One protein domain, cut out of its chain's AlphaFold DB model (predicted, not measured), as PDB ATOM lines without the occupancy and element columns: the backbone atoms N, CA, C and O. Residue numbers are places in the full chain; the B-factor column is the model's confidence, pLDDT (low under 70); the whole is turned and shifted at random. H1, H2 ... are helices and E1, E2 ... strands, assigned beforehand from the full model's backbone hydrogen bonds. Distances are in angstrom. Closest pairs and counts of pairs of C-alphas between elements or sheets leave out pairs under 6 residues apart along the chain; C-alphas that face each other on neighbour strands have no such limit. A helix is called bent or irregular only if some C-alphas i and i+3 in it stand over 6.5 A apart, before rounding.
ATOM      1  N   GLU A  23     130.437 134.657 146.396       58.03
ATOM      2  CA  GLU A  23     129.716 134.967 145.165       58.03
ATOM      3  C   GLU A  23     128.876 136.234 145.386       58.03
ATOM      4  O   GLU A  23     128.021 136.284 146.270       58.03
ATOM      5  N   VAL A  24     129.160 137.292 144.621       66.44
ATOM      6  CA  VAL A  24     128.428 138.562 144.698       66.44
ATOM      7  C   VAL A  24     127.507 138.665 143.491       66.44
ATOM      8  O   VAL A  24     127.966 138.735 142.350       66.44
ATOM      9  N   GLN A  25     126.199 138.707 143.739       70.69
ATOM     10  CA  GLN A  25     125.216 138.944 142.690       70.69
ATOM     11  C   GLN A  25     125.218 140.431 142.310       70.69
ATOM     12  O   GLN A  25     124.864 141.292 143.115       70.69
ATOM     13  N   VAL A  26     125.626 140.739 141.078       80.00
ATOM     14  CA  VAL A  26     125.583 142.103 140.536       80.00
ATOM     15  C   VAL A  26     124.206 142.341 139.920       80.00
ATOM     16  O   VAL A  26     123.828 141.659 138.969       80.00
ATOM     17  N   VAL A  27     123.468 143.313 140.456       80.31
ATOM     18  CA  VAL A  27     122.157 143.746 139.954       80.31
ATOM     19  C   VAL A  27     122.208 145.223 139.538       80.31
ATOM     20  O   VAL A  27     123.020 145.972 140.090       80.31
ATOM     21  N   PRO A  28     121.383 145.667 138.571       83.69
ATOM     22  CA  PRO A  28     121.218 147.089 138.268       83.69
ATOM     23  C   PRO A  28     120.848 147.909 139.511       83.69
ATOM     24  O   PRO A  28     120.180 147.406 140.413       83.69
ATOM     25  N   LEU A  29     121.264 149.179 139.555       79.50
ATOM     26  CA  LEU A  29     121.026 150.066 140.704       79.50
ATOM     27  C   LEU A  29     119.530 150.302 140.975       79.50
ATOM     28  O   LEU A  29     119.131 150.510 142.116       79.50
ATOM     29  N   ASP A  30     118.718 150.279 139.925       78.62
ATOM     30  CA  ASP A  30     117.269 150.466 139.941       78.62
ATOM     31  C   ASP A  30     116.490 149.146 140.060       78.62
ATOM     32  O   ASP A  30     115.258 149.144 140.031       78.62
ATOM     33  N   ALA A  31     117.184 148.015 140.216       82.69
ATOM     34  CA  ALA A  31     116.536 146.726 140.380       82.69
ATOM     35  C   ALA A  31     115.837 146.624 141.743       82.69
ATOM     36  O   ALA A  31     116.424 146.872 142.798       82.69
ATOM     37  N   ILE A  32     114.586 146.164 141.725       84.19
ATOM     38  CA  ILE A  32     113.875 145.756 142.936       84.19
ATOM     39  C   ILE A  32     114.272 144.309 143.237       84.19
ATOM     40  O   ILE A  32     113.854 143.386 142.541       84.19
ATOM     41  N   VAL A  33     115.091 144.115 144.272       87.12
ATOM     42  CA  VAL A  33     115.501 142.789 144.750       87.12
ATOM     43  C   VAL A  33     114.649 142.407 145.953       87.12
ATOM     44  O   VAL A  33     114.636 143.116 146.956       87.12
ATOM     45  N   ILE A  34     113.955 141.274 145.852       86.19
ATOM     46  CA  ILE A  34     113.159 140.694 146.937       86.19
ATOM     47  C   ILE A  34     113.767 139.335 147.257       86.19
ATOM     48  O   ILE A  34     113.895 138.497 146.360       86.19
ATOM     49  N   ARG A  35     114.159 139.101 148.512       86.56
ATOM     50  CA  ARG A  35     114.664 137.783 148.900       86.56
ATOM     51  C   ARG A  35     113.498 136.826 149.067       86.56
ATOM     52  O   ARG A  35     112.419 137.215 149.501       86.56
ATOM     53  N   CYS A  36     113.722 135.547 148.781       85.69
ATOM     54  CA  CYS A  36     112.682 134.537 148.969       85.69
ATOM     55  C   CYS A  36     112.210 134.443 150.428       85.69
ATOM     56  O   CYS A  36     111.039 134.172 150.660       85.69
ATOM     57  N   GLU A  37     113.096 134.701 151.393       92.44
ATOM     58  CA  GLU A  37     112.771 134.745 152.827       92.44
ATOM     59  C   GLU A  37     111.871 135.929 153.222       92.44
ATOM     60  O   GLU A  37     111.162 135.841 154.221       92.44
ATOM     61  N   ASP A  38     111.845 136.995 152.415       92.00
ATOM     62  CA  ASP A  38     110.973 138.158 152.621       92.00
ATOM     63  C   ASP A  38     109.562 137.937 152.045       92.00
ATOM     64  O   ASP A  38     108.657 138.747 152.266       92.00
ATOM     65  N   LEU A  39     109.351 136.859 151.278       90.56
ATOM     66  CA  LEU A  39     108.040 136.540 150.720       90.56
ATOM     67  C   LEU A  39     107.111 135.986 151.812       90.56
ATOM     68  O   LEU A  39     107.535 135.163 152.628       90.56
ATOM     69  N   PRO A  40     105.819 136.368 151.821       93.25
ATOM     70  CA  PRO A  40     104.869 135.807 152.770       93.25
ATOM     71  C   PRO A  40     104.743 134.290 152.609       93.25
ATOM     72  O   PRO A  40     104.677 133.775 151.492       93.25
ATOM     73  N   GLU A  41     104.630 133.586 153.735       94.44
ATOM     74  CA  GLU A  41     104.358 132.149 153.750       94.44
ATOM     75  C   GLU A  41     103.070 131.831 152.970       94.44
ATOM     76  O   GLU A  41     102.020 132.443 153.200       94.44
ATOM     77  N   VAL A  42     103.148 130.847 152.070       93.75
ATOM     78  CA  VAL A  42     102.014 130.399 151.258       93.75
ATOM     79  C   VAL A  42     101.283 129.257 151.958       93.75
ATOM     80  O   VAL A  42     101.881 128.223 152.256       93.75
ATOM     81  N   LYS A  43      99.971 129.403 152.172       94.75
ATOM     82  CA  LYS A  43      99.123 128.373 152.792       94.75
ATOM     83  C   LYS A  43      98.073 127.858 151.810       94.75
ATOM     84  O   LYS A  43      97.380 128.665 151.187       94.75
ATOM     85  N   PRO A  44      97.913 126.533 151.659       92.62
ATOM     86  CA  PRO A  44      96.857 125.977 150.826       92.62
ATOM     87  C   PRO A  44      95.489 126.158 151.493       92.62
ATOM     88  O   PRO A  44      95.342 126.007 152.708       92.62
ATOM     89  N   LEU A  45      94.465 126.431 150.688       88.75
ATOM     90  CA  LEU A  45      93.080 126.517 151.150       88.75
ATOM     91  C   LEU A  45      92.339 125.190 150.962       88.75
ATOM     92  O   LEU A  45      92.459 124.526 149.928       88.75
ATOM     93  N   ARG A  46      91.498 124.821 151.940       84.56
ATOM     94  CA  ARG A  46      90.542 123.713 151.769       84.56
ATOM     95  C   ARG A  46      89.539 124.093 150.677       84.56
ATOM     96  O   ARG A  46      88.801 125.055 150.843       84.56
ATOM     97  N   GLY A  47      89.512 123.328 149.587       82.38
ATOM     98  CA  GLY A  47      88.655 123.594 148.421       82.38
ATOM     99  C   GLY A  47      89.388 124.140 147.189       82.38
ATOM    100  O   GLY A  47      88.749 124.346 146.163       82.38
ATOM    101  N   GLY A  48      90.714 124.311 147.263       84.50
ATOM    102  CA  GLY A  48      91.549 124.763 146.148       84.50
ATOM    103  C   GLY A  48      91.903 126.252 146.231       84.50
ATOM    104  O   GLY A  48      91.070 127.095 146.565       84.50
ATOM    105  N   GLY A  49      93.160 126.575 145.923       88.00
ATOM    106  CA  GLY A  49      93.718 127.925 146.038       88.00
ATOM    107  C   GLY A  49      94.774 128.057 147.133       88.00
ATOM    108  O   GLY A  49      95.076 127.102 147.850       88.00
ATOM    109  N   HIS A  50      95.330 129.261 147.241       92.81
ATOM    110  CA  HIS A  50      96.425 129.588 148.144       92.81
ATOM    111  C   HIS A  50      96.237 130.983 148.751       92.81
ATOM    112  O   HIS A  50      95.651 131.876 148.128       92.81
ATOM    113  N   THR A  51      96.753 131.175 149.961       92.69
ATOM    114  CA  THR A  51      96.869 132.484 150.607       92.69
ATOM    115  C   THR A  51      98.324 132.823 150.874       92.69
ATOM    116  O   THR A  51      99.109 131.947 151.220       92.69
ATOM    117  N   ALA A  52      98.674 134.095 150.713       92.25
ATOM    118  CA  ALA A  52      99.981 134.646 151.051       92.25
ATOM    119  C   ALA A  52      99.766 136.040 151.658       92.25
ATOM    120  O   ALA A  52      99.278 136.954 150.988       92.25
ATOM    121  N   GLY A  53     100.060 136.201 152.950       90.31
ATOM    122  CA  GLY A  53      99.717 137.422 153.688       90.31
ATOM    123  C   GLY A  53      98.204 137.688 153.689       90.31
ATOM    124  O   GLY A  53      97.423 136.846 154.125       90.31
ATOM    125  N   THR A  54      97.786 138.858 153.194       89.50
ATOM    126  CA  THR A  54      96.366 139.240 153.044       89.50
ATOM    127  C   THR A  54      95.776 138.870 151.680       89.50
ATOM    128  O   THR A  54      94.577 139.051 151.459       89.50
ATOM    129  N   ALA A  55      96.589 138.356 150.753       88.88
ATOM    130  CA  ALA A  55      96.137 137.973 149.427       88.88
ATOM    131  C   ALA A  55      95.617 136.533 149.427       88.88
ATOM    132  O   ALA A  55      96.325 135.597 149.797       88.88
ATOM    133  N   THR A  56      94.389 136.363 148.941       90.12
ATOM    134  CA  THR A  56      93.761 135.060 148.707       90.12
ATOM    135  C   THR A  56      93.457 134.908 147.230       90.12
ATOM    136  O   THR A  56      92.881 135.816 146.615       90.12
ATOM    137  N   ARG A  57      93.840 133.772 146.650       87.88
ATOM    138  CA  ARG A  57      93.569 133.468 145.248       87.88
ATOM    139  C   ARG A  57      93.221 131.997 145.056       87.88
ATOM    140  O   ARG A  57      93.810 131.112 145.675       87.88
ATOM    141  N   SER A  58      92.274 131.752 144.165       85.62
ATOM    142  CA  SER A  58      91.826 130.417 143.788       85.62
ATOM    143  C   SER A  58      92.006 130.256 142.287       85.62
ATOM    144  O   SER A  58      91.542 131.114 141.542       85.62
ATOM    145  N   PHE A  59      92.619 129.142 141.869       74.81
ATOM    146  CA  PHE A  59      92.816 128.754 140.462       74.81
ATOM    147  C   PHE A  59      93.692 129.726 139.639       74.81
ATOM    148  O   PHE A  59      93.867 130.881 140.001       74.81
ATOM    149  N   GLY A  60      94.296 129.257 138.548       82.25
ATOM    150  CA  GLY A  60      95.229 130.041 137.722       82.25
ATOM    151  C   GLY A  60      96.625 129.428 137.668       82.25
ATOM    152  O   GLY A  60      96.997 128.619 138.523       82.25
ATOM    153  N   SER A  61      97.378 129.777 136.630       89.06
ATOM    154  CA  SER A  61      98.745 129.304 136.434       89.06
ATOM    155  C   SER A  61      99.750 130.167 137.204       89.06
ATOM    156  O   SER A  61      99.470 131.310 137.565       89.06
ATOM    157  N   ALA A  62     100.951 129.634 137.443       89.25
ATOM    158  CA  ALA A  62     102.044 130.415 138.025       89.25
ATOM    159  C   ALA A  62     102.368 131.672 137.190       89.25
ATOM    160  O   ALA A  62     102.705 132.711 137.751       89.25
ATOM    161  N   GLU A  63     102.217 131.587 135.867       92.69
ATOM    162  CA  GLU A  63     102.458 132.690 134.937       92.69
ATOM    163  C   GLU A  63     101.419 133.809 135.092       92.69
ATOM    164  O   GLU A  63     101.798 134.977 135.198       92.69
ATOM    165  N   ASP A  64     100.134 133.465 135.245       89.06
ATOM    166  CA  ASP A  64      99.071 134.446 135.515       89.06
ATOM    167  C   ASP A  64      99.354 135.237 136.800       89.06
ATOM    168  O   ASP A  64      99.199 136.460 136.856       89.06
ATOM    169  N   TYR A  65      99.809 134.538 137.843       89.69
ATOM    170  CA  TYR A  65     100.156 135.167 139.115       89.69
ATOM    171  C   TYR A  65     101.395 136.049 139.015       89.69
ATOM    172  O   TYR A  65     101.412 137.129 139.608       89.69
ATOM    173  N   MET A  66     102.403 135.633 138.246       90.69
ATOM    174  CA  MET A  66     103.592 136.444 138.000       90.69
ATOM    175  C   MET A  66     103.229 137.735 137.260       90.69
ATOM    176  O   MET A  66     103.628 138.823 137.673       90.69
ATOM    177  N   GLN A  67     102.393 137.641 136.223       92.31
ATOM    178  CA  GLN A  67     101.938 138.806 135.468       92.31
ATOM    179  C   GLN A  67     101.110 139.769 136.333       92.31
ATOM    180  O   GLN A  67     101.270 140.993 136.252       92.31
ATOM    181  N   TYR A  68     100.249 139.229 137.199       89.75
ATOM    182  CA  TYR A  68      99.495 140.029 138.161       89.75
ATOM    183  C   TYR A  68     100.420 140.742 139.153       89.75
ATOM    184  O   TYR A  68     100.253 141.940 139.394       89.75
ATOM    185  N   ALA A  69     101.414 140.036 139.699       90.06
ATOM    186  CA  ALA A  69     102.382 140.603 140.633       90.06
ATOM    187  C   ALA A  69     103.185 141.746 139.993       90.06
ATOM    188  O   ALA A  69     103.311 142.810 140.597       90.06
ATOM    189  N   LEU A  70     103.648 141.571 138.749       91.50
ATOM    190  CA  LEU A  70     104.340 142.621 137.994       91.50
ATOM    191  C   LEU A  70     103.453 143.853 137.775       91.50
ATOM    192  O   LEU A  70     103.895 144.982 137.991       91.50
ATOM    193  N   SER A  71     102.187 143.647 137.405       92.19
ATOM    194  CA  SER A  71     101.231 144.745 137.201       92.19
ATOM    195  C   SER A  71     100.964 145.513 138.500       92.19
ATOM    196  O   SER A  71     100.964 146.743 138.513       92.19
ATOM    197  N   ALA A  72     100.780 144.798 139.613       91.56
ATOM    198  CA  ALA A  72     100.587 145.405 140.926       91.56
ATOM    199  C   ALA A  72     101.834 146.176 141.393       91.56
ATOM    200  O   ALA A  72     101.704 147.275 141.931       91.56
ATOM    201  N   LEU A  73     103.034 145.639 141.146       91.38
ATOM    202  CA  LEU A  73     104.293 146.310 141.463       91.38
ATOM    203  C   LEU A  73     104.454 147.610 140.668       91.38
ATOM    204  O   LEU A  73     104.792 148.636 141.253       91.38
ATOM    205  N   ALA A  74     104.154 147.592 139.367       90.31
ATOM    206  CA  ALA A  74     104.202 148.786 138.522       90.31
ATOM    207  C   ALA A  74     103.257 149.889 139.035       90.31
ATOM    208  O   ALA A  74     103.659 151.047 139.146       90.31
ATOM    209  N   ILE A  75     102.028 149.527 139.423       88.25
ATOM    210  CA  ILE A  75     101.068 150.465 140.026       88.25
ATOM    211  C   ILE A  75     101.600 151.015 141.355       88.25
ATOM    212  O   ILE A  75     101.515 152.216 141.595       88.25
ATOM    213  N   ALA A  76     102.163 150.167 142.219       89.31
ATOM    214  CA  ALA A  76     102.693 150.599 143.510       89.31
ATOM    215  C   ALA A  76     103.865 151.584 143.362       89.31
ATOM    216  O   ALA A  76     103.913 152.587 144.073       89.31
ATOM    217  N   VAL A  77     104.781 151.329 142.420       89.00
ATOM    218  CA  VAL A  77     105.874 152.256 142.083       89.00
ATOM    219  C   VAL A  77     105.304 153.584 141.592       89.00
ATOM    220  O   VAL A  77     105.681 154.630 142.119       89.00
ATOM    221  N   HIS A  78     104.336 153.541 140.673       87.12
ATOM    222  CA  HIS A  78     103.687 154.743 140.161       87.12
ATOM    223  C   HIS A  78     103.014 155.558 141.272       87.12
ATOM    224  O   HIS A  78     103.245 156.754 141.370       87.12
ATOM    225  N   LEU A  79     102.239 154.930 142.159       85.69
ATOM    226  CA  LEU A  79     101.568 155.624 143.266       85.69
ATOM    227  C   LEU A  79     102.542 156.205 144.295       85.69
ATOM    228  O   LEU A  79     102.236 157.204 144.942       85.69
ATOM    229  N   ARG A  80     103.713 155.587 144.475       86.06
ATOM    230  CA  ARG A  80     104.762 156.123 145.349       86.06
ATOM    231  C   ARG A  80     105.396 157.384 144.761       86.06
ATOM    232  O   ARG A  80     105.712 158.303 145.508       86.06
ATOM    233  N   GLU A  81     105.598 157.413 143.448       85.81
ATOM    234  CA  GLU A  81     106.169 158.558 142.723       85.81
ATOM    235  C   GLU A  81     105.131 159.658 142.458       85.81
ATOM    236  O   GLU A  81     105.468 160.841 142.413       85.81
ATOM    237  N   HIS A  82     103.863 159.269 142.350       83.56
ATOM    238  CA  HIS A  82     102.709 160.120 142.091       83.56
ATOM    239  C   HIS A  82     101.656 159.891 143.184       83.56
ATOM    240  O   HIS A  82     100.647 159.218 142.942       83.56
TER     241      HIS A  82
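This is residues 23 to 82 of the 127 residues of an uncharacterized protein of Xylanimonas oleitrophica (UniProt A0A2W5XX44). Along the printed part, a long tail of residues 23 to 41 leads into a small three-stranded sheet at one end of the model, and from the sheet one long helix, H1, reaches back toward the same end as the tail, so that tail and helix make two loose arms. Residues 23 to 31 and 33 to 38 of the tail stick out, and so do residues 66 to 72 and 74 to 82, of which 66 to 72 and 74 to 81 belong to H1. The printed part has 60 residues, with three named strands and then one named helix, in the order E1, E2, E3, H1; the sheet runs E1 E2 E3, antiparallel throughout. The class is mixed, helices and strands, with under half of the residues, 29, in named elements. The whole is loose, with a radius of gyration of the C-alphas of 14.5 A, and flat, spanning 43 by 36 by 20 A.

Start at C-alpha 23, at (129.716, 134.967, 145.165); from there residues 23 to 41 form no named element. Find C-alpha 42 at (102.014, 130.399, 151.258), where E1, residues 42 to 44, begins. Next come E2, residues 50 to 52, and E3, residues 55 to 57. H1, residues 62 to 81, runs 28.8 A from its first C-alpha to its last, at (106.169, 158.558, 142.723), and it is not bent.

Look first at the sheet, a meander, each strand the antiparallel neighbour of the one before. E1 and E2 form a hairpin at 154 degrees between their directions; the C-alphas of Pro 44 and His 50 face each other at 4.5 A, and N 43 and O 51 are within hydrogen-bond range at 2.8 A. E2 and E3 form a hairpin at 166 degrees; the C-alphas of Thr 51 and Thr 56 face each other at 4.5 A, and N 50 and O 57 are within hydrogen-bond range at 2.9 A. E1 and E3 are the edge strands. A tight link of 4 residues joins E3 to H1. H1 is not on the sheet, with 1 pair of C-alphas within 10 A, and it is apart from E1 and from E2. In H1 every O i to N i+4 pair is within hydrogen-bond range.

The two C-alphas farthest apart are those of Glu 23 and Gly 47, at 42.7 A. The printed part has no cut, and the links E1 to E2, E2 to E3 and E3 to H1 are tight. The mean pLDDT of the printed part is 86.9; look at residues 23 to 24 for the two under 70.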